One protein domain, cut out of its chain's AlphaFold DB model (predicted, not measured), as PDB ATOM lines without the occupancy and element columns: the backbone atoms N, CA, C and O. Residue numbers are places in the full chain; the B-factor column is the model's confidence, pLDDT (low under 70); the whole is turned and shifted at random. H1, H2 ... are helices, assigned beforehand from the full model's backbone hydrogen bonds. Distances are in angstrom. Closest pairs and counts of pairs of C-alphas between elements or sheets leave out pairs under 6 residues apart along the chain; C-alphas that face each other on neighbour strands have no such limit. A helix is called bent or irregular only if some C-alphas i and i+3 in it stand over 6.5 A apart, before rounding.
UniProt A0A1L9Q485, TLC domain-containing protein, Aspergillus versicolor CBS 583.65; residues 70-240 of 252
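This is residues 70 to 240 of the 252 residues of the protein "TLC domain-containing protein" of Aspergillus versicolor CBS 583.65 (UniProt A0A1L9Q485). Five long helices make an elongated bundle of crossed rods: H2 and H5 run side by side in opposite directions in the core, H1 crosses over both of them on one side, and H7 packs aslant on H2 on the side away from H1. H6 folds back along H5 as a helical hairpin, while the short helices H3 and H4 sit at one end, where residues 150 to 155 stick out. The printed part has 171 residues, with seven named helices in the order H1 to H7 and no named strand; its class is all helix. It is compact, with a radius of gyration of the C-alphas of 17.7 A, and spans 58 by 29 by 26 A, only just elongated.

H1, residues 71 to 102, touches H2, residues 112 to 141, with residues 87 to 96 alone, at a steep tilt of 50 degrees, opposite ways; their closest C-alphas are those of His 91 and His 119, 5.5 A apart. H3, residues 143 to 150, and H2 touch only at the corner by their link, and only just, with 3 pairs of C-alphas within 8 A, the closest being Ile 139 and Arg 146 at 7.2 A. H4, residues 155 to 159, is close to H3 but not clearly touching it, the closest C-alphas being those of Ile 148 and Arg 158, 7.8 A apart. H5, residues 164 to 186, touches H2 at a shallow tilt of 12 degrees, opposite ways, with the C-alphas of Ile 131 and Leu 169 closest at 6.6 A. H1 and H5 touch at a steep tilt of 57 degrees, the same way, with the C-alphas of Ser 80 and Gly 175 closest at 4.3 A. H6, residues 188 to 209, forms a helical hairpin with H5 at a shallow tilt of 24 degrees; the C-alphas of Leu 181 and Ala 199 are closest, at 4.9 A. H7, residues 214 to 238, touches H2 opposite ways at 38 degrees, only just a steep tilt, with the C-alphas of Ser 125 and Pro 228 closest at 4.8 A. H7 also touches H5 with residues 214 to 221 alone, at a steep tilt of 45 degrees, the same way, the closest C-alphas being those of Leu 166 and Met 214 at 6.8 A. H7 touches H4 with residues 214 to 216 alone, the C-alphas of Ile 159 and Phe 215 being closest at 5.8 A. H2, H5 and H7 form a bundle, three long helices running together; H1 and H7 are apart. Every O i to N i+4 pair is within hydrogen-bond range in H2, H3, H4 and H5, against 22 of 28 in H1, 10 of 18 in H6 and 12 of 21 in H7.

H1 begins at C-alpha 71 (37.920, 17.637, 46.921) and is 44.2 A long, with a kink of 42 degrees near residue 78; it is irregular, C-alphas 75 and 78 being 7.3 A apart. H2 is 43.2 A long, H3 10.7 A, H4 6.3 A and H5 32.9 A, the last beginning at C-alpha 164 (34.177, 28.429, 40.773). H6 is 28.1 A long, with a kink of 66 degrees near residue 195, and is irregular, C-alphas 190 and 193 being 9.5 A apart. H7 is 37.6 A long and ends at C-alpha 238 (-5.505, 29.082, 48.134); it is irregular, but only just, C-alphas 215 and 218 being 6.9 A apart.

The C-alphas of Gly 109 and Pro 152 are the two farthest apart, at 58.6 A. The printed part has no cut. The link from H1 to H2, 9 residues, is short, and the other links are tight. The mean pLDDT of the printed part is 84.5; residues 70 to 75, 152 to 153 and 206 to 213 are under 70.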
ATOM      1  N   LEU A  70      35.932  13.553  47.055       54.19
ATOM      2  CA  LEU A  70      35.217  14.819  46.782       54.19
ATOM      3  C   LEU A  70      35.980  16.117  47.182       54.19
ATOM      4  O   LEU A  70      35.509  16.871  48.037       54.19
ATOM      5  N   PRO A  71      37.144  16.443  46.586       50.56
ATOM      6  CA  PRO A  71      37.920  17.637  46.921       50.56
ATOM      7  C   PRO A  71      37.195  18.973  46.654       50.56
ATOM      8  O   PRO A  71      37.269  19.835  47.530       50.56
ATOM      9  N   PRO A  72      36.427  19.160  45.555       53.06
ATOM     10  CA  PRO A  72      35.706  20.415  45.297       53.06
ATOM     11  C   PRO A  72      34.509  20.642  46.228       53.06
ATOM     12  O   PRO A  72      34.075  21.773  46.426       53.06
ATOM     13  N   VAL A  73      33.968  19.581  46.842       52.66
ATOM     14  CA  VAL A  73      32.929  19.724  47.875       52.66
ATOM     15  C   VAL A  73      33.491  20.500  49.059       52.66
ATOM     16  O   VAL A  73      32.814  21.372  49.589       52.66
ATOM     17  N   SER A  74      34.743  20.244  49.452       52.94
ATOM     18  CA  SER A  74      35.346  20.878  50.630       52.94
ATOM     19  C   SER A  74      35.411  22.407  50.515       52.94
ATOM     20  O   SER A  74      35.106  23.109  51.485       52.94
ATOM     21  N   SER A  75      35.695  22.942  49.319       61.59
ATOM     22  CA  SER A  75      35.724  24.391  49.096       61.59
ATOM     23  C   SER A  75      34.340  25.031  49.156       61.59
ATOM     24  O   SER A  75      34.255  26.167  49.598       61.59
ATOM     25  N   HIS A  76      33.263  24.316  48.820       72.75
ATOM     26  CA  HIS A  76      31.905  24.872  48.700       72.75
ATOM     27  C   HIS A  76      30.901  24.380  49.764       72.75
ATOM     28  O   HIS A  76      29.792  24.901  49.862       72.75
ATOM     29  N   VAL A  77      31.283  23.443  50.647       73.19
ATOM     30  CA  VAL A  77      30.424  22.937  51.747       73.19
ATOM     31  C   VAL A  77      29.846  24.071  52.575       73.19
ATOM     32  O   VAL A  77      28.691  24.026  52.994       73.19
ATOM     33  N   HIS A  78      30.658  25.091  52.830       74.81
ATOM     34  CA  HIS A  78      30.251  26.222  53.644       74.81
ATOM     35  C   HIS A  78      29.108  27.022  53.003       74.81
ATOM     36  O   HIS A  78      28.213  27.461  53.722       74.81
ATOM     37  N   GLU A  79      29.088  27.141  51.677       82.12
ATOM     38  CA  GLU A  79      28.012  27.785  50.921       82.12
ATOM     39  C   GLU A  79      26.750  26.923  50.938       82.12
ATOM     40  O   GLU A  79      25.662  27.446  51.174       82.12
ATOM     41  N   SER A  80      26.872  25.599  50.784       83.62
ATOM     42  CA  SER A  80      25.727  24.685  50.900       83.62
ATOM     43  C   SER A  80      25.106  24.703  52.294       83.62
ATOM     44  O   SER A  80      23.883  24.761  52.417       83.62
ATOM     45  N   VAL A  81      25.923  24.702  53.352       80.94
ATOM     46  CA  VAL A  81      25.448  24.793  54.742       80.94
ATOM     47  C   VAL A  81      24.803  26.150  55.007       80.94
ATOM     48  O   VAL A  81      23.707  26.202  55.563       80.94
ATOM     49  N   LEU A  82      25.433  27.247  54.578       84.94
ATOM     50  CA  LEU A  82      24.858  28.587  54.704       84.94
ATOM     51  C   LEU A  82      23.507  28.676  53.989       84.94
ATOM     52  O   LEU A  82      22.553  29.250  54.516       84.94
ATOM     53  N   THR A  83      23.409  28.066  52.813       86.50
ATOM     54  CA  THR A  83      22.190  28.042  52.010       86.50
ATOM     55  C   THR A  83      21.086  27.226  52.676       86.50
ATOM     56  O   THR A  83      19.961  27.704  52.795       86.50
ATOM     57  N   LEU A  84      21.411  26.041  53.200       86.12
ATOM     58  CA  LEU A  84      20.492  25.221  53.993       86.12
ATOM     59  C   LEU A  84      19.938  26.002  55.195       86.12
ATOM     60  O   LEU A  84      18.725  26.052  55.399       86.12
ATOM     61  N   VAL A  85      20.815  26.660  55.961       85.94
ATOM     62  CA  VAL A  85      20.413  27.497  57.102       85.94
ATOM     63  C   VAL A  85      19.533  28.655  56.639       85.94
ATOM     64  O   VAL A  85      18.496  28.917  57.242       85.94
ATOM     65  N   THR A  86      19.891  29.319  55.540       88.50
ATOM     66  CA  THR A  86      19.115  30.435  54.983       88.50
ATOM     67  C   THR A  86      17.710  29.998  54.577       88.50
ATOM     68  O   THR A  86      16.738  30.681  54.904       88.50
ATOM     69  N   TYR A  87      17.562  28.843  53.925       90.50
ATOM     70  CA  TYR A  87      16.246  28.312  53.573       90.50
ATOM     71  C   TYR A  87      15.445  27.884  54.794       90.50
ATOM     72  O   TYR A  87      14.254  28.188  54.862       90.50
ATOM     73  N   GLN A  88      16.086  27.300  55.806       88.81
ATOM     74  CA  GLN A  88      15.417  26.990  57.067       88.81
ATOM     75  C   GLN A  88      14.924  28.259  57.783       88.81
ATOM     76  O   GLN A  88      13.792  28.303  58.263       88.81
ATOM     77  N   LEU A  89      15.724  29.327  57.815       87.12
ATOM     78  CA  LEU A  89      15.308  30.618  58.374       87.12
ATOM     79  C   LEU A  89      14.200  31.271  57.538       87.12
ATOM     80  O   LEU A  89      13.275  31.874  58.089       87.12
ATOM     81  N   THR A  90      14.260  31.117  56.216       88.38
ATOM     82  CA  THR A  90      13.219  31.596  55.301       88.38
ATOM     83  C   THR A  90      11.897  30.888  55.578       88.38
ATOM     84  O   THR A  90      10.861  31.547  55.689       88.38
ATOM     85  N   HIS A  91      11.942  29.568  55.760       89.62
ATOM     86  CA  HIS A  91      10.803  28.734  56.122       89.62
ATOM     87  C   HIS A  91      10.182  29.176  57.455       89.62
ATOM     88  O   HIS A  91       8.984  29.448  57.519       89.62
ATOM     89  N   SER A  92      10.999  29.308  58.505       85.31
ATOM     90  CA  SER A  92      10.516  29.569  59.867       85.31
ATOM     91  C   SER A  92      10.085  31.017  60.120       85.31
ATOM     92  O   SER A  92       9.100  31.243  60.822       85.31
ATOM     93  N   TYR A  93      10.797  32.006  59.570       87.94
ATOM     94  CA  TYR A  93      10.601  33.416  59.933       87.94
ATOM     95  C   TYR A  93      10.102  34.268  58.775       87.94
ATOM     96  O   TYR A  93       9.070  34.932  58.900       87.94
ATOM     97  N   ILE A  94      10.824  34.255  57.652       85.44
ATOM     98  CA  ILE A  94      10.550  35.169  56.532       85.44
ATOM     99  C   ILE A  94       9.184  34.860  55.936       85.44
ATOM    100  O   ILE A  94       8.384  35.767  55.728       85.44
ATOM    101  N   SER A  95       8.881  33.581  55.728       87.44
ATOM    102  CA  SER A  95       7.600  33.174  55.174       87.44
ATOM    103  C   SER A  95       6.450  33.605  56.087       87.44
ATOM    104  O   SER A  95       5.589  34.375  55.668       87.44
ATOM    105  N   ALA A  96       6.482  33.244  57.374       84.81
ATOM    106  CA  ALA A  96       5.459  33.660  58.338       84.81
ATOM    107  C   ALA A  96       5.317  35.189  58.467       84.81
ATOM    108  O   ALA A  96       4.228  35.692  58.746       84.81
ATOM    109  N   PHE A  97       6.399  35.948  58.288       86.69
ATOM    110  CA  PHE A  97       6.351  37.408  58.224       86.69
ATOM    111  C   PHE A  97       5.642  37.909  56.956       86.69
ATOM    112  O   PHE A  97       4.741  38.744  57.057       86.69
ATOM    113  N   LEU A  98       5.993  37.371  55.783       83.75
ATOM    114  CA  LEU A  98       5.384  37.735  54.501       83.75
ATOM    115  C   LEU A  98       3.880  37.445  54.483       83.75
ATOM    116  O   LEU A  98       3.112  38.324  54.102       83.75
ATOM    117  N   LEU A  99       3.433  36.274  54.955       83.94
ATOM    118  CA  LEU A  99       1.995  35.968  55.001       83.94
ATOM    119  C   LEU A  99       1.228  36.910  55.927       83.94
ATOM    120  O   LEU A  99       0.166  37.397  55.552       83.94
ATOM    121  N   ARG A 100       1.761  37.183  57.127       84.75
ATOM    122  CA  ARG A 100       1.104  38.077  58.094       84.75
ATOM    123  C   ARG A 100       0.956  39.499  57.562       84.75
ATOM    124  O   ARG A 100      -0.012  40.162  57.915       84.75
ATOM    125  N   ARG A 101       1.894  39.965  56.731       88.06
ATOM    126  CA  ARG A 101       1.837  41.307  56.133       88.06
ATOM    127  C   ARG A 101       1.005  41.379  54.858       88.06
ATOM    128  O   ARG A 101       0.256  42.333  54.703       88.06
ATOM    129  N   LEU A 102       1.148  40.412  53.955       86.38
ATOM    130  CA  LEU A 102       0.486  40.446  52.646       86.38
ATOM    131  C   LEU A 102      -0.961  39.948  52.711       86.38
ATOM    132  O   LEU A 102      -1.820  40.469  52.006       86.38
ATOM    133  N   PHE A 103      -1.246  38.964  53.570       87.62
ATOM    134  CA  PHE A 103      -2.548  38.297  53.643       87.62
ATOM    135  C   PHE A 103      -3.067  38.169  55.089       87.62
ATOM    136  O   PHE A 103      -3.391  37.061  55.532       87.62
ATOM    137  N   PRO A 104      -3.200  39.285  55.838       84.56
ATOM    138  CA  PRO A 104      -3.561  39.263  57.259       84.56
ATOM    139  C   PRO A 104      -4.932  38.629  57.534       84.56
ATOM    140  O   PRO A 104      -5.122  38.021  58.583       84.56
ATOM    141  N   HIS A 105      -5.875  38.729  56.592       84.44
ATOM    142  CA  HIS A 105      -7.223  38.173  56.742       84.44
ATOM    143  C   HIS A 105      -7.323  36.679  56.398       84.44
ATOM    144  O   HIS A 105      -8.151  35.983  56.975       84.44
ATOM    145  N   HIS A 106      -6.476  36.171  55.497       83.75
ATOM    146  CA  HIS A 106      -6.539  34.776  55.040       83.75
ATOM    147  C   HIS A 106      -5.664  33.855  55.899       83.75
ATOM    148  O   HIS A 106      -6.071  32.750  56.255       83.75
ATOM    149  N   TYR A 107      -4.476  34.325  56.295       82.81
ATOM    150  CA  TYR A 107      -3.478  33.501  56.979       82.81
ATOM    151  C   TYR A 107      -3.941  32.859  58.303       82.81
ATOM    152  O   TYR A 107      -3.643  31.678  58.516       82.81
ATOM    153  N   PRO A 108      -4.673  33.553  59.202       85.06
ATOM    154  CA  PRO A 108      -5.143  32.944  60.447       85.06
ATOM    155  C   PRO A 108      -6.055  31.738  60.203       85.06
ATOM    156  O   PRO A 108      -5.952  30.754  60.936       85.06
ATOM    157  N   GLY A 109      -6.872  31.795  59.145       84.38
ATOM    158  CA  GLY A 109      -7.852  30.768  58.789       84.38
ATOM    159  C   GLY A 109      -7.268  29.511  58.143       84.38
ATOM    160  O   GLY A 109      -7.968  28.508  58.039       84.38
ATOM    161  N   PHE A 110      -5.997  29.517  57.731       89.00
ATOM    162  CA  PHE A 110      -5.384  28.334  57.129       89.00
ATOM    163  C   PHE A 110      -5.136  27.224  58.154       89.00
ATOM    164  O   PHE A 110      -4.634  27.465  59.262       89.00
ATOM    165  N   CYS A 111      -5.431  25.986  57.750       91.56
ATOM    166  CA  CYS A 111      -5.089  24.804  58.529       91.56
ATOM    167  C   CYS A 111      -3.555  24.616  58.592       91.56
ATOM    168  O   CYS A 111      -2.821  25.183  57.770       91.56
ATOM    169  N   PRO A 112      -3.038  23.838  59.563       89.44
ATOM    170  CA  PRO A 112      -1.597  23.630  59.722       89.44
ATOM    171  C   PRO A 112      -0.905  23.093  58.461       89.44
ATOM    172  O   PRO A 112       0.203  23.518  58.144       89.44
ATOM    173  N   GLU A 113      -1.572  22.212  57.713       90.69
ATOM    174  CA  GLU A 113      -1.039  21.633  56.474       90.69
ATOM    175  C   GLU A 113      -0.925  22.672  55.353       90.69
ATOM    176  O   GLU A 113       0.116  22.759  54.703       90.69
ATOM    177  N   THR A 114      -1.938  23.526  55.161       90.38
ATOM    178  CA  THR A 114      -1.875  24.627  54.185       90.38
ATOM    179  C   THR A 114      -0.791  25.633  54.556       90.38
ATOM    180  O   THR A 114      -0.069  26.098  53.677       90.38
ATOM    181  N   LYS A 115      -0.612  25.936  55.849       91.00
ATOM    182  CA  LYS A 115       0.476  26.810  56.320       91.00
ATOM    183  C   LYS A 115       1.843  26.216  55.987       91.00
ATOM    184  O   LYS A 115       2.679  26.911  55.416       91.00
ATOM    185  N   LEU A 116       2.046  24.934  56.281       91.50
ATOM    186  CA  LEU A 116       3.277  24.219  55.947       91.50
ATOM    187  C   LEU A 116       3.549  24.225  54.435       91.50
ATOM    188  O   LEU A 116       4.636  24.611  54.009       91.50
ATOM    189  N   ASN A 117       2.550  23.866  53.623       92.06
ATOM    190  CA  ASN A 117       2.659  23.886  52.163       92.06
ATOM    191  C   ASN A 117       3.015  25.276  51.645       92.06
ATOM    192  O   ASN A 117       3.919  25.414  50.819       92.06
ATOM    193  N   TRP A 118       2.364  26.309  52.177       92.62
ATOM    194  CA  TRP A 118       2.647  27.683  51.803       92.62
ATOM    195  C   TRP A 118       4.094  28.053  52.103       92.62
ATOM    196  O   TRP A 118       4.782  28.616  51.250       92.62
ATOM    197  N   HIS A 119       4.578  27.740  53.306       92.81
ATOM    198  CA  HIS A 119       5.944  28.071  53.677       92.81
ATOM    199  C   HIS A 119       6.958  27.380  52.754       92.81
ATOM    200  O   HIS A 119       7.886  28.041  52.285       92.81
ATOM    201  N   THR A 120       6.725  26.118  52.385       92.00
ATOM    202  CA  THR A 120       7.539  25.404  51.389       92.00
ATOM    203  C   THR A 120       7.479  26.047  50.000       92.00
ATOM    204  O   THR A 120       8.524  26.189  49.372       92.00
ATOM    205  N   HIS A 121       6.311  26.509  49.536       93.31
ATOM    206  CA  HIS A 121       6.179  27.199  48.239       93.31
ATOM    207  C   HIS A 121       6.917  28.545  48.220       93.31
ATOM    208  O   HIS A 121       7.471  28.949  47.200       93.31
ATOM    209  N   VAL A 122       6.958  29.261  49.348       93.56
ATOM    210  CA  VAL A 122       7.750  30.496  49.456       93.56
ATOM    211  C   VAL A 122       9.239  30.181  49.342       93.56
ATOM    212  O   VAL A 122       9.943  30.841  48.581       93.56
ATOM    213  N   VAL A 123       9.718  29.166  50.065       94.38
ATOM    214  CA  VAL A 123      11.133  28.767  50.029       94.38
ATOM    215  C   VAL A 123      11.535  28.293  48.633       94.38
ATOM    216  O   VAL A 123      12.572  28.728  48.134       94.38
ATOM    217  N   SER A 124      10.709  27.475  47.977       94.19
ATOM    218  CA  SER A 124      10.982  27.011  46.614       94.19
ATOM    219  C   SER A 124      10.967  28.157  45.601       94.19
ATOM    220  O   SER A 124      11.865  28.229  44.772       94.19
ATOM    221  N   SER A 125      10.054  29.130  45.718       94.31
ATOM    222  CA  SER A 125      10.081  30.343  44.882       94.31
ATOM    223  C   SER A 125      11.366  31.155  45.063       94.31
ATOM    224  O   SER A 125      11.978  31.559  44.076       94.31
ATOM    225  N   VAL A 126      11.792  31.389  46.311       93.81
ATOM    226  CA  VAL A 126      13.037  32.122  46.608       93.81
ATOM    227  C   VAL A 126      14.241  31.379  46.041       93.81
ATOM    228  O   VAL A 126      15.103  32.001  45.420       93.81
ATOM    229  N   HIS A 127      14.287  30.058  46.220       94.38
ATOM    230  CA  HIS A 127      15.329  29.217  45.653       94.38
ATOM    231  C   HIS A 127      15.389  29.355  44.136       94.38
ATOM    232  O   HIS A 127      16.409  29.791  43.607       94.38
ATOM    233  N   SER A 128      14.287  29.060  43.457       94.25
ATOM    234  CA  SER A 128      14.209  29.056  42.003       94.25
ATOM    235  C   SER A 128      14.565  30.405  41.388       94.25
ATOM    236  O   SER A 128      15.270  30.432  40.381       94.25
ATOM    237  N   ILE A 129      14.160  31.524  41.998       94.62
ATOM    238  CA  ILE A 129      14.589  32.861  41.562       94.62
ATOM    239  C   ILE A 129      16.104  33.010  41.731       94.62
ATOM    240  O   ILE A 129      16.782  33.356  40.767       94.62
ATOM    241  N   LEU A 130      16.644  32.696  42.915       94.31
ATOM    242  CA  LEU A 130      18.074  32.826  43.208       94.31
ATOM    243  C   LEU A 130      18.938  32.026  42.225       94.31
ATOM    244  O   LEU A 130      19.798  32.606  41.563       94.31
ATOM    245  N   ILE A 131      18.715  30.713  42.100       93.94
ATOM    246  CA  ILE A 131      19.536  29.868  41.221       93.94
ATOM    247  C   ILE A 131      19.354  30.215  39.746       93.94
ATOM    248  O   ILE A 131      20.326  30.157  39.000       93.94
ATOM    249  N   SER A 132      18.162  30.647  39.324       94.19
ATOM    250  CA  SER A 132      17.938  31.082  37.942       94.19
ATOM    251  C   SER A 132      18.673  32.385  37.648       94.19
ATOM    252  O   SER A 132      19.322  32.500  36.610       94.19
ATOM    253  N   THR A 133      18.645  33.353  38.568       93.69
ATOM    254  CA  THR A 133      19.407  34.600  38.434       93.69
ATOM    255  C   THR A 133      20.908  34.330  38.396       93.69
ATOM    256  O   THR A 133      21.589  34.860  37.519       93.69
ATOM    257  N   VAL A 134      21.429  33.471  39.279       92.56
ATOM    258  CA  VAL A 134      22.855  33.095  39.279       92.56
ATOM    259  C   VAL A 134      23.222  32.345  37.996       92.56
ATOM    260  O   VAL A 134      24.234  32.658  37.373       92.56
ATOM    261  N   ALA A 135      22.385  31.415  37.535       91.81
ATOM    262  CA  ALA A 135      22.597  30.694  36.283       91.81
ATOM    263  C   ALA A 135      22.648  31.638  35.073       91.81
ATOM    264  O   ALA A 135      23.525  31.498  34.221       91.81
ATOM    265  N   VAL A 136      21.745  32.620  35.003       91.88
ATOM    266  CA  VAL A 136      21.759  33.658  33.961       91.88
ATOM    267  C   VAL A 136      22.997  34.546  34.091       91.88
ATOM    268  O   VAL A 136      23.644  34.845  33.087       91.88
ATOM    269  N   TRP A 137      23.384  34.923  35.310       92.44
ATOM    270  CA  TRP A 137      24.594  35.705  35.554       92.44
ATOM    271  C   TRP A 137      25.851  34.991  35.039       92.44
ATOM    272  O   TRP A 137      26.659  35.636  34.373       92.44
ATOM    273  N   ILE A 138      25.975  33.674  35.249       90.31
ATOM    274  CA  ILE A 138      27.085  32.853  34.731       90.31
ATOM    275  C   ILE A 138      27.157  32.924  33.202       90.31
ATOM    276  O   ILE A 138      28.235  33.146  32.659       90.31
ATOM    277  N   ILE A 139      26.021  32.824  32.499       87.19
ATOM    278  CA  ILE A 139      25.983  32.894  31.024       87.19
ATOM    279  C   ILE A 139      26.612  34.195  30.509       87.19
ATOM    280  O   ILE A 139      27.317  34.191  29.496       87.19
ATOM    281  N   PHE A 140      26.357  35.312  31.192       88.50
ATOM    282  CA  PHE A 140      26.810  36.626  30.744       88.50
ATOM    283  C   PHE A 140      28.204  37.008  31.259       88.50
ATOM    284  O   PHE A 140      28.951  37.656  30.522       88.50
ATOM    285  N   ASN A 141      28.566  36.597  32.479       87.62
ATOM    286  CA  ASN A 141      29.721  37.133  33.208       87.62
ATOM    287  C   ASN A 141      30.866  36.129  33.414       87.62
ATOM    288  O   ASN A 141      32.005  36.564  33.581       87.62
ATOM    289  N   ASP A 142      30.613  34.816  33.371       85.75
ATOM    290  CA  ASP A 142      31.671  33.811  33.523       85.75
ATOM    291  C   ASP A 142      32.434  33.637  32.199       85.75
ATOM    292  O   ASP A 142      32.000  32.953  31.265       85.75
ATOM    293  N   LYS A 143      33.582  34.316  32.103       85.25
ATOM    294  CA  LYS A 143      34.468  34.249  30.934       85.25
ATOM    295  C   LYS A 143      35.067  32.852  30.755       85.25
ATOM    296  O   LYS A 143      35.176  32.415  29.614       85.25
ATOM    297  N   GLU A 144      35.411  32.168  31.847       81.88
ATOM    298  CA  GLU A 144      36.002  30.822  31.840       81.88
ATOM    299  C   GLU A 144      35.007  29.835  31.220       81.88
ATOM    300  O   GLU A 144      35.304  29.185  30.217       81.88
ATOM    301  N   TRP A 145      33.763  29.848  31.707       81.75
ATOM    302  CA  TRP A 145      32.688  29.037  31.138       81.75
ATOM    303  C   TRP A 145      32.412  29.361  29.666       81.75
ATOM    304  O   TRP A 145      32.194  28.455  28.855       81.75
ATOM    305  N   ARG A 146      32.408  30.646  29.289       82.00
ATOM    306  CA  ARG A 146      32.153  31.065  27.901       82.00
ATOM    307  C   ARG A 146      33.228  30.587  26.936       82.00
ATOM    308  O   ARG A 146      32.874  30.235  25.812       82.00
ATOM    309  N   THR A 147      34.492  30.596  27.347       82.06
ATOM    310  CA  THR A 147      35.596  30.050  26.550       82.06
ATOM    311  C   THR A 147      35.374  28.557  26.336       82.06
ATOM    312  O   THR A 147      35.212  28.116  25.202       82.06
ATOM    313  N   ILE A 148      35.196  27.805  27.423       79.38
ATOM    314  CA  ILE A 148      34.992  26.348  27.392       79.38
ATOM    315  C   ILE A 148      33.759  25.950  26.564       79.38
ATOM    316  O   ILE A 148      33.761  24.954  25.846       79.38
ATOM    317  N   SER A 149      32.685  26.737  26.630       78.50
ATOM    318  CA  SER A 149      31.442  26.437  25.908       78.50
ATOM    319  C   SER A 149      31.545  26.630  24.395       78.50
ATOM    320  O   SER A 149      30.781  26.000  23.657       78.50
ATOM    321  N   ARG A 150      32.440  27.519  23.945       79.19
ATOM    322  CA  ARG A 150      32.612  27.906  22.537       79.19
ATOM    323  C   ARG A 150      33.674  27.082  21.822       79.19
ATOM    324  O   ARG A 150      33.555  26.906  20.614       79.19
ATOM    325  N   GLU A 151      34.664  26.583  22.552       78.00
ATOM    326  CA  GLU A 151      35.710  25.742  21.981       78.00
ATOM    327  C   GLU A 151      35.176  24.336  21.620       78.00
ATOM    328  O   GLU A 151      34.284  23.796  22.299       78.00
ATOM    329  N   PRO A 152      35.691  23.707  20.546       61.00
ATOM    330  CA  PRO A 152      35.411  22.313  20.224       61.00
ATOM    331  C   PRO A 152      36.074  21.379  21.253       61.00
ATOM    332  O   PRO A 152      37.145  20.835  21.022       61.00
ATOM    333  N   ALA A 153      35.435  21.201  22.406       67.25
ATOM    334  CA  ALA A 153      35.835  20.227  23.418       67.25
ATOM    335  C   ALA A 153      35.140  18.876  23.185       67.25
ATOM    336  O   ALA A 153      33.939  18.845  22.871       67.25
ATOM    337  N   ASP A 154      35.878  17.778  23.375       77.25
ATOM    338  CA  ASP A 154      35.323  16.419  23.394       77.25
ATOM    339  C   ASP A 154      34.254  16.293  24.498       77.25
ATOM    340  O   ASP A 154      34.260  17.027  25.492       77.25
ATOM    341  N   ILE A 155      33.313  15.358  24.346       71.44
ATOM    342  CA  ILE A 155      32.228  15.152  25.316       71.44
ATOM    343  C   ILE A 155      32.782  14.879  26.719       71.44
ATOM    344  O   ILE A 155      32.207  15.349  27.698       71.44
ATOM    345  N   VAL A 156      33.915  14.172  26.797       71.94
ATOM    346  CA  VAL A 156      34.605  13.816  28.043       71.94
ATOM    347  C   VAL A 156      35.167  15.057  28.732       71.94
ATOM    348  O   VAL A 156      34.993  15.231  29.934       71.94
ATOM    349  N   GLU A 157      35.781  15.957  27.970       71.75
ATOM    350  CA  GLU A 157      36.300  17.216  28.500       71.75
ATOM    351  C   GLU A 157      35.155  18.105  28.996       71.75
ATOM    352  O   GLU A 157      35.218  18.638  30.102       71.75
ATOM    353  N   ARG A 158      34.045  18.169  28.245       73.19
ATOM    354  CA  ARG A 158      32.849  18.938  28.628       73.19
ATOM    355  C   ARG A 158      32.234  18.460  29.938       73.19
ATOM    356  O   ARG A 158      31.847  19.292  30.748       73.19
ATOM    357  N   ILE A 159      32.122  17.156  30.186       74.50
ATOM    358  CA  ILE A 159      31.500  16.673  31.434       74.50
ATOM    359  C   ILE A 159      32.369  16.912  32.678       74.50
ATOM    360  O   ILE A 159      31.807  16.929  33.776       74.50
ATOM    361  N   HIS A 160      33.679  17.131  32.508       73.00
ATOM    362  CA  HIS A 160      34.656  17.324  33.590       73.00
ATOM    363  C   HIS A 160      35.016  18.795  33.868       73.00
ATOM    364  O   HIS A 160      35.896  19.083  34.677       73.00
ATOM    365  N   VAL A 161      34.320  19.741  33.234       76.12
ATOM    366  CA  VAL A 161      34.545  21.180  33.428       76.12
ATOM    367  C   VAL A 161      34.225  21.607  34.856       76.12
ATOM    368  O   VAL A 161      33.153  21.303  35.372       76.12
ATOM    369  N   TYR A 162      35.108  22.410  35.443       78.44
ATOM    370  CA  TYR A 162      34.898  23.066  36.725       78.44
ATOM    371  C   TYR A 162      35.220  24.558  36.605       78.44
ATOM    372  O   TYR A 162      36.299  24.918  36.149       78.44
ATOM    373  N   THR A 163      34.297  25.416  37.045       81.56
ATOM    374  CA  THR A 163      34.557  26.843  37.300       81.56
ATOM    375  C   THR A 163      34.034  27.171  38.694       81.56
ATOM    376  O   THR A 163      33.042  26.583  39.136       81.56
ATOM    377  N   GLY A 164      34.650  28.109  39.419       80.25
ATOM    378  CA  GLY A 164      34.177  28.429  40.773       80.25
ATOM    379  C   GLY A 164      32.777  29.052  40.798       80.25
ATOM    380  O   GLY A 164      32.066  28.921  41.793       80.25
ATOM    381  N   ALA A 165      32.324  29.658  39.695       84.94
ATOM    382  CA  ALA A 165      30.948  30.133  39.562       84.94
ATOM    383  C   ALA A 165      29.942  28.976  39.422       84.94
ATOM    384  O   ALA A 165      28.878  29.008  40.045       84.94
ATOM    385  N   LEU A 166      30.281  27.930  38.657       85.12
ATOM    386  CA  LEU A 166      29.496  26.693  38.608       85.12
ATOM    387  C   LEU A 166      29.527  25.950  39.948       85.12
ATOM    388  O   LEU A 166      28.491  25.439  40.375       85.12
ATOM    389  N   GLY A 167      30.675  25.943  40.634       83.88
ATOM    390  CA  GLY A 167      30.820  25.416  41.992       83.88
ATOM    391  C   GLY A 167      29.857  26.090  42.969       83.88
ATOM    392  O   GLY A 167      29.057  25.404  43.604       83.88
ATOM    393  N   LEU A 168      29.835  27.428  42.990       86.88
ATOM    394  CA  LEU A 168      28.897  28.210  43.802       86.88
ATOM    395  C   LEU A 168      27.434  27.910  43.447       86.88
ATOM    396  O   LEU A 168      26.630  27.637  44.336       86.88
ATOM    397  N   LEU A 169      27.065  27.930  42.160       90.19
ATOM    398  CA  LEU A 169      25.693  27.621  41.728       90.19
ATOM    399  C   LEU A 169      25.253  26.230  42.216       90.19
ATOM    400  O   LEU A 169      24.143  26.067  42.728       90.19
ATOM    401  N   THR A 170      26.140  25.246  42.086       87.56
ATOM    402  CA  THR A 170      25.903  23.866  42.526       87.56
ATOM    403  C   THR A 170      25.761  23.793  44.047       87.56
ATOM    404  O   THR A 170      24.886  23.091  44.554       87.56
ATOM    405  N   ALA A 171      26.546  24.576  44.790       86.62
ATOM    406  CA  ALA A 171      26.500  24.628  46.247       86.62
ATOM    407  C   ALA A 171      25.195  25.217  46.778       86.62
ATOM    408  O   ALA A 171      24.612  24.668  47.721       86.62
ATOM    409  N   LEU A 172      24.711  26.288  46.138       90.25
ATOM    410  CA  LEU A 172      23.410  26.892  46.425       90.25
ATOM    411  C   LEU A 172      22.272  25.888  46.164       90.25
ATOM    412  O   LEU A 172      21.371  25.729  46.991       90.25
ATOM    413  N   ALA A 173      22.330  25.161  45.044       91.12
ATOM    414  CA  ALA A 173      21.363  24.111  44.720       91.12
ATOM    415  C   ALA A 173      21.373  22.960  45.730       91.12
ATOM    416  O   ALA A 173      20.321  22.558  46.228       91.12
ATOM    417  N   GLN A 174      22.557  22.477  46.110       88.94
ATOM    418  CA  GLN A 174      22.693  21.396  47.082       88.94
ATOM    419  C   GLN A 174      22.061  21.752  48.434       88.94
ATOM    420  O   GLN A 174      21.347  20.930  49.009       88.94
ATOM    421  N   GLY A 175      22.295  22.967  48.945       87.88
ATOM    422  CA  GLY A 175      21.708  23.404  50.215       87.88
ATOM    423  C   GLY A 175      20.175  23.350  50.204       87.88
ATOM    424  O   GLY A 175      19.563  22.893  51.172       87.88
ATOM    425  N   TYR A 176      19.555  23.742  49.086       91.88
ATOM    426  CA  TYR A 176      18.107  23.634  48.896       91.88
ATOM    427  C   TYR A 176      17.621  22.189  48.786       91.88
ATOM    428  O   TYR A 176      16.632  21.834  49.420       91.88
ATOM    429  N   PHE A 177      18.287  21.339  48.006       91.31
ATOM    430  CA  PHE A 177      17.839  19.956  47.827       91.31
ATOM    431  C   PHE A 177      17.905  19.150  49.125       91.31
ATOM    432  O   PHE A 177      17.002  18.359  49.391       91.31
ATOM    433  N   ILE A 178      18.898  19.417  49.980       89.56
ATOM    434  CA  ILE A 178      18.952  18.846  51.334       89.56
ATOM    435  C   ILE A 178      17.760  19.331  52.165       89.56
ATOM    436  O   ILE A 178      17.074  18.510  52.772       89.56
ATOM    437  N   TYR A 179      17.470  20.638  52.160       91.88
ATOM    438  CA  TYR A 179      16.270  21.179  52.808       91.88
ATOM    439  C   TYR A 179      14.998  20.485  52.292       91.88
ATOM    440  O   TYR A 179      14.175  20.031  53.084       91.88
ATOM    441  N   HIS A 180      14.858  20.335  50.972       91.56
ATOM    442  CA  HIS A 180      13.691  19.724  50.342       91.56
ATOM    443  C   HIS A 180      13.526  18.256  50.758       91.56
ATOM    444  O   HIS A 180      12.419  17.835  51.093       91.56
ATOM    445  N   LEU A 181      14.621  17.493  50.820       90.94
ATOM    446  CA  LEU A 181      14.612  16.113  51.300       90.94
ATOM    447  C   LEU A 181      14.213  16.022  52.775       90.94
ATOM    448  O   LEU A 181      13.387  15.181  53.133       90.94
ATOM    449  N   VAL A 182      14.748  16.895  53.631       90.88
ATOM    450  CA  VAL A 182      14.365  16.949  55.051       90.88
ATOM    451  C   VAL A 182      12.874  17.259  55.189       90.88
ATOM    452  O   VAL A 182      12.164  16.557  55.905       90.88
ATOM    453  N   MET A 183      12.356  18.241  54.453       89.06
ATOM    454  CA  MET A 183      10.934  18.589  54.499       89.06
ATOM    455  C   MET A 183      10.039  17.456  53.986       89.06
ATOM    456  O   MET A 183       9.037  17.129  54.625       89.06
ATOM    457  N   ALA A 184      10.413  16.819  52.874       90.69
ATOM    458  CA  ALA A 184       9.666  15.707  52.289       90.69
ATOM    459  C   ALA A 184       9.667  14.457  53.186       90.69
ATOM    460  O   ALA A 184       8.671  13.737  53.234       90.69
ATOM    461  N   THR A 185      10.758  14.201  53.912       91.31
ATOM    462  CA  THR A 185      10.871  13.057  54.833       91.31
ATOM    463  C   THR A 185      10.136  13.303  56.149       91.31
ATOM    464  O   THR A 185       9.318  12.478  56.553       91.31
ATOM    465  N   VAL A 186      10.363  14.449  56.801       91.56
ATOM    466  CA  VAL A 186       9.732  14.792  58.090       91.56
ATOM    467  C   VAL A 186       8.220  14.952  57.942       91.56
ATOM    468  O   VAL A 186       7.456  14.481  58.785       91.56
ATOM    469  N   HIS A 187       7.768  15.567  56.850       91.31
ATOM    470  CA  HIS A 187       6.353  15.827  56.587       91.31
ATOM    471  C   HIS A 187       5.793  14.935  55.471       91.31
ATOM    472  O   HIS A 187       4.932  15.354  54.696       91.31
ATOM    473  N   PHE A 188       6.241  13.678  55.419       90.88
ATOM    474  CA  PHE A 188       5.838  12.705  54.397       90.88
ATOM    475  C   PHE A 188       4.317  12.550  54.260       90.88
ATOM    476  O   PHE A 188       3.804  12.424  53.153       90.88
ATOM    477  N   LYS A 189       3.575  12.611  55.374       88.25
ATOM    478  CA  LYS A 189       2.104  12.516  55.363       88.25
ATOM    479  C   LYS A 189       1.426  13.675  54.621       88.25
ATOM    480  O   LYS A 189       0.329  13.485  54.117       88.25
ATOM    481  N   VAL A 190       2.074  14.839  54.564       89.31
ATOM    482  CA  VAL A 190       1.552  16.046  53.906       89.31
ATOM    483  C   VAL A 190       1.978  16.089  52.439       89.31
ATOM    484  O   VAL A 190       1.155  16.339  51.567       89.31
ATOM    485  N   PHE A 191       3.257  15.823  52.158       88.88
ATOM    486  CA  PHE A 191       3.822  15.962  50.808       88.88
ATOM    487  C   PHE A 191       3.716  14.705  49.936       88.88
ATOM    488  O   PHE A 191       3.797  14.798  48.710       88.88
ATOM    489  N   GLY A 192       3.552  13.534  50.548       90.50
ATOM    490  CA  GLY A 192       3.406  12.264  49.852       90.50
ATOM    491  C   GLY A 192       4.687  11.724  49.212       90.50
ATOM    492  O   GLY A 192       5.780  12.292  49.281       90.50
ATOM    493  N   VAL A 193       4.529  10.570  48.564       92.25
ATOM    494  CA  VAL A 193       5.637   9.777  48.020       92.25
ATOM    495  C   VAL A 193       6.276  10.407  46.782       92.25
ATOM    496  O   VAL A 193       7.482  10.282  46.582       92.25
ATOM    497  N   GLN A 194       5.495  11.123  45.970       91.38
ATOM    498  CA  GLN A 194       5.980  11.774  44.752       91.38
ATOM    499  C   GLN A 194       7.032  12.836  45.082       91.38
ATOM    500  O   GLN A 194       8.103  12.858  44.476       91.38
ATOM    501  N   THR A 195       6.757  13.662  46.093       89.31
ATOM    502  CA  THR A 195       7.678  14.704  46.565       89.31
ATOM    503  C   THR A 195       8.950  14.098  47.146       89.31
ATOM    504  O   THR A 195      10.039  14.611  46.904       89.31
ATOM    505  N   LEU A 196       8.845  12.967  47.853       89.81
ATOM    506  CA  LEU A 196      10.014  12.265  48.379       89.81
ATOM    507  C   LEU A 196      10.916  11.728  47.258       89.81
ATOM    508  O   LEU A 196      12.121  11.960  47.292       89.81
ATOM    509  N   PHE A 197      10.353  11.057  46.246       92.31
ATOM    510  CA  PHE A 197      11.139  10.579  45.102       92.31
ATOM    511  C   PHE A 197      11.790  11.726  44.333       92.31
ATOM    512  O   PHE A 197      12.964  11.631  43.975       92.31
ATOM    513  N   HIS A 198      11.057  12.821  44.128       90.06
ATOM    514  CA  HIS A 198      11.613  14.028  43.534       90.06
ATOM    515  C   HIS A 198      12.787  14.562  44.373       90.06
ATOM    516  O   HIS A 198      13.885  14.715  43.840       90.06
ATOM    517  N   ALA A 199      12.624  14.730  45.689       88.88
ATOM    518  CA  ALA A 199      13.684  15.230  46.564       88.88
ATOM    519  C   ALA A 199      14.924  14.315  46.596       88.88
ATOM    520  O   ALA A 199      16.053  14.807  46.555       88.88
ATOM    521  N   VAL A 200      14.736  12.991  46.599       88.12
ATOM    522  CA  VAL A 200      15.837  12.015  46.494       88.12
ATOM    523  C   VAL A 200      16.550  12.144  45.147       88.12
ATOM    524  O   VAL A 200      17.779  12.172  45.110       88.12
ATOM    525  N   SER A 201      15.801  12.280  44.048       85.94
ATOM    526  CA  SER A 201      16.384  12.466  42.715       85.94
ATOM    527  C   SER A 201      17.196  13.760  42.625       85.94
ATOM    528  O   SER A 201      18.320  13.737  42.133       85.94
ATOM    529  N   CYS A 202      16.712  14.858  43.206       84.75
ATOM    530  CA  CYS A 202      17.443  16.122  43.268       84.75
ATOM    531  C   CYS A 202      18.698  16.026  44.146       84.75
ATOM    532  O   CYS A 202      19.700  16.669  43.854       84.75
ATOM    533  N   CYS A 203      18.713  15.181  45.181       81.12
ATOM    534  CA  CYS A 203      19.914  14.965  45.994       81.12
ATOM    535  C   CYS A 203      21.044  14.247  45.239       81.12
ATOM    536  O   CYS A 203      22.202  14.371  45.633       81.12
ATOM    537  N   THR A 204      20.763  13.570  44.118       79.00
ATOM    538  CA  THR A 204      21.830  13.041  43.244       79.00
ATOM    539  C   THR A 204      22.714  14.150  42.667       79.00
ATOM    540  O   THR A 204      23.851  13.897  42.283       79.00
ATOM    541  N   TYR A 205      22.257  15.402  42.702       76.88
ATOM    542  CA  TYR A 205      23.030  16.569  42.295       76.88
ATOM    543  C   TYR A 205      24.275  16.820  43.164       76.88
ATOM    544  O   TYR A 205      25.177  17.536  42.746       76.88
ATOM    545  N   ILE A 206      24.394  16.172  44.330       69.31
ATOM    546  CA  ILE A 206      25.648  16.124  45.108       69.31
ATOM    547  C   ILE A 206      26.793  15.533  44.266       69.31
ATOM    548  O   ILE A 206      27.943  15.951  44.402       69.31
ATOM    549  N   PHE A 207      26.491  14.607  43.348       67.25
ATOM    550  CA  PHE A 207      27.490  14.045  42.440       67.25
ATOM    551  C   PHE A 207      28.022  15.054  41.424       67.25
ATOM    552  O   PHE A 207      29.094  14.802  40.893       67.25
ATOM    553  N   ALA A 208      27.361  16.199  41.217       67.56
ATOM    554  CA  ALA A 208      27.894  17.267  40.374       67.56
ATOM    555  C   ALA A 208      29.188  17.874  40.945       67.56
ATOM    556  O   ALA A 208      29.906  18.545  40.219       67.56
ATOM    557  N   PHE A 209      29.527  17.638  42.219       65.06
ATOM    558  CA  PHE A 209      30.827  18.032  42.768       65.06
ATOM    559  C   PHE A 209      31.966  17.042  42.511       65.06
ATOM    560  O   PHE A 209      33.132  17.412  42.665       65.06
ATOM    561  N   LYS A 210      31.668  15.805  42.087       64.62
ATOM    562  CA  LYS A 210      32.609  15.105  41.204       64.62
ATOM    563  C   LYS A 210      32.459  15.828  39.871       64.62
ATOM    564  O   LYS A 210      31.312  16.032  39.497       64.62
ATOM    565  N   PRO A 211      33.522  16.274  39.185       61.59
ATOM    566  CA  PRO A 211      33.414  16.958  37.893       61.59
ATOM    567  C   PRO A 211      32.835  15.986  36.855       61.59
ATOM    568  O   PRO A 211      33.529  15.379  36.059       61.59
ATOM    569  N   PHE A 212      31.541  15.757  36.958       61.09
ATOM    570  CA  PHE A 212      30.735  14.787  36.267       61.09
ATOM    571  C   PHE A 212      29.382  15.480  36.185       61.09
ATOM    572  O   PHE A 212      28.634  15.550  37.157       61.09
ATOM    573  N   PHE A 213      29.137  16.106  35.034       69.44
ATOM    574  CA  PHE A 213      27.966  16.937  34.716       69.44
ATOM    575  C   PHE A 213      27.959  18.392  35.211       69.44
ATOM    576  O   PHE A 213      26.971  19.081  34.952       69.44
ATOM    577  N   MET A 214      29.037  18.927  35.800       76.19
ATOM    578  CA  MET A 214      29.102  20.355  36.185       76.19
ATOM    579  C   MET A 214      28.792  21.316  35.023       76.19
ATOM    580  O   MET A 214      28.107  22.324  35.196       76.19
ATOM    581  N   PHE A 215      29.214  20.973  33.808       77.19
ATOM    582  CA  PHE A 215      28.902  21.760  32.614       77.19
ATOM    583  C   PHE A 215      27.395  21.857  32.321       77.19
ATOM    584  O   PHE A 215      26.901  22.900  31.888       77.19
ATOM    585  N   TYR A 216      26.648  20.783  32.590       82.06
ATOM    586  CA  TYR A 216      25.201  20.705  32.371       82.06
ATOM    587  C   TYR A 216      24.384  21.100  33.604       82.06
ATOM    588  O   TYR A 216      23.183  21.351  33.487       82.06
ATOM    589  N   ALA A 217      25.027  21.221  34.765       81.44
ATOM    590  CA  ALA A 217      24.398  21.546  36.036       81.44
ATOM    591  C   ALA A 217      23.544  22.823  35.939       81.44
ATOM    592  O   ALA A 217      22.369  22.817  36.314       81.44
ATOM    593  N   ARG A 218      24.084  23.886  35.332       86.19
ATOM    594  CA  ARG A 218      23.358  25.141  35.075       86.19
ATOM    595  C   ARG A 218      22.090  24.934  34.245       86.19
ATOM    596  O   ARG A 218      21.063  25.540  34.530       86.19
ATOM    597  N   GLN A 219      22.165  24.115  33.196       84.62
ATOM    598  CA  GLN A 219      21.029  23.883  32.305       84.62
ATOM    599  C   GLN A 219      19.905  23.139  33.028       84.62
ATOM    600  O   GLN A 219      18.740  23.467  32.824       84.62
ATOM    601  N   PHE A 220      20.267  22.194  33.899       82.88
ATOM    602  CA  PHE A 220      19.318  21.505  34.763       82.88
ATOM    603  C   PHE A 220      18.643  22.474  35.749       82.88
ATOM    604  O   PHE A 220      17.423  22.494  35.864       82.88
ATOM    605  N   LEU A 221      19.414  23.348  36.400       87.75
ATOM    606  CA  LEU A 221      18.871  24.304  37.374       87.75
ATOM    607  C   LEU A 221      18.004  25.395  36.745       87.75
ATOM    608  O   LEU A 221      17.103  25.905  37.400       87.75
ATOM    609  N   LEU A 222      18.207  25.739  35.472       88.50
ATOM    610  CA  LEU A 222      17.315  26.675  34.782       88.50
ATOM    611  C   LEU A 222      15.890  26.135  34.597       88.50
ATOM    612  O   LEU A 222      14.978  26.941  34.423       88.50
ATOM    613  N   PHE A 223      15.659  24.818  34.670       85.31
ATOM    614  CA  PHE A 223      14.290  24.282  34.667       85.31
ATOM    615  C   PHE A 223      13.485  24.738  35.893       85.31
ATOM    616  O   PHE A 223      12.271  24.943  35.796       85.31
ATOM    617  N   GLU A 224      14.161  24.997  37.014       87.75
ATOM    618  CA  GLU A 224      13.546  25.507  38.241       87.75
ATOM    619  C   GLU A 224      12.976  26.922  38.055       87.75
ATOM    620  O   GLU A 224      12.109  27.327  38.824       87.75
ATOM    621  N   ALA A 225      13.369  27.663  37.007       89.94
ATOM    622  CA  ALA A 225      12.815  28.984  36.684       89.94
ATOM    623  C   ALA A 225      11.291  28.966  36.462       89.94
ATOM    624  O   ALA A 225      10.641  30.006  36.542       89.94
ATOM    625  N   SER A 226      10.714  27.792  36.193       91.56
ATOM    626  CA  SER A 226       9.270  27.602  36.063       91.56
ATOM    627  C   SER A 226       8.524  27.567  37.410       91.56
ATOM    628  O   SER A 226       7.348  27.941  37.466       91.56
ATOM    629  N   ASN A 227       9.188  27.200  38.514       92.31
ATOM    630  CA  ASN A 227       8.548  27.022  39.822       92.31
ATOM    631  C   ASN A 227       7.838  28.269  40.358       92.31
ATOM    632  O   ASN A 227       6.730  28.111  40.867       92.31
ATOM    633  N   PRO A 228       8.377  29.503  40.250       91.44
ATOM    634  CA  PRO A 228       7.666  30.682  40.738       91.44
ATOM    635  C   PRO A 228       6.290  30.849  40.080       91.44
ATOM    636  O   PRO A 228       5.343  31.273  40.738       91.44
ATOM    637  N   PHE A 229       6.145  30.466  38.808       91.44
ATOM    638  CA  PHE A 229       4.863  30.523  38.105       91.44
ATOM    639  C   PHE A 229       3.877  29.481  38.642       91.44
ATOM    640  O   PHE A 229       2.721  29.811  38.913       91.44
ATOM    641  N   VAL A 230       4.337  28.245  38.853       90.94
ATOM    642  CA  VAL A 230       3.519  27.161  39.423       90.94
ATOM    643  C   VAL A 230       3.117  27.482  40.866       90.94
ATOM    644  O   VAL A 230       1.951  27.335  41.234       90.94
ATOM    645  N   ASN A 231       4.043  28.013  41.663       93.12
ATOM    646  CA  ASN A 231       3.782  28.424  43.038       93.12
ATOM    647  C   ASN A 231       2.788  29.585  43.105       93.12
ATOM    648  O   ASN A 231       1.870  29.549  43.918       93.12
ATOM    649  N   ASN A 232       2.911  30.585  42.223       91.38
ATOM    650  CA  ASN A 232       1.940  31.677  42.133       91.38
ATOM    651  C   ASN A 232       0.543  31.168  41.771       91.38
ATOM    652  O   ASN A 232      -0.437  31.617  42.362       91.38
ATOM    653  N   HIS A 233       0.436  30.198  40.860       89.06
ATOM    654  CA  HIS A 233      -0.846  29.559  40.565       89.06
ATOM    655  C   HIS A 233      -1.453  28.886  41.806       89.06
ATOM    656  O   HIS A 233      -2.644  29.052  42.078       89.06
ATOM    657  N   TRP A 234      -0.637  28.177  42.594       90.75
ATOM    658  CA  TRP A 234      -1.077  27.572  43.851       90.75
ATOM    659  C   TRP A 234      -1.502  28.627  44.884       90.75
ATOM    660  O   TRP A 234      -2.595  28.523  45.436       90.75
ATOM    661  N   PHE A 235      -0.723  29.696  45.082       90.81
ATOM    662  CA  PHE A 235      -1.076  30.775  46.015       90.81
ATOM    663  C   PHE A 235      -2.410  31.433  45.659       90.81
ATOM    664  O   PHE A 235      -3.254  31.629  46.531       90.81
ATOM    665  N   LEU A 236      -2.634  31.744  44.380       89.50
ATOM    666  CA  LEU A 236      -3.888  32.348  43.922       89.50
ATOM    667  C   LEU A 236      -5.088  31.428  44.169       89.50
ATOM    668  O   LEU A 236      -6.152  31.903  44.572       89.50
ATOM    669  N   LYS A 237      -4.910  30.113  43.989       88.06
ATOM    670  CA  LYS A 237      -5.934  29.111  44.303       88.06
ATOM    671  C   LYS A 237      -6.279  29.107  45.795       88.06
ATOM    672  O   LYS A 237      -7.463  29.143  46.121       88.06
ATOM    673  N   GLU A 238      -5.284  29.093  46.678       87.56
ATOM    674  CA  GLU A 238      -5.505  29.082  48.134       87.56
ATOM    675  C   GLU A 238      -6.093  30.402  48.661       87.56
ATOM    676  O   GLU A 238      -6.794  30.418  49.669       87.56
ATOM    677  N   LEU A 239      -5.867  31.511  47.952       87.44
ATOM    678  CA  LEU A 239      -6.496  32.805  48.232       87.44
ATOM    679  C   LEU A 239      -7.916  32.936  47.652       87.44
ATOM    680  O   LEU A 239      -8.538  33.985  47.797       87.44
ATOM    681  N   GLY A 240      -8.436  31.915  46.964       84.12
ATOM    682  CA  GLY A 240      -9.761  31.960  46.333       84.12
ATOM    683  C   GLY A 240      -9.844  32.863  45.096       84.12
ATOM    684  O   GLY A 240     -10.932  33.078  44.561       84.12
TER     685      GLY A 240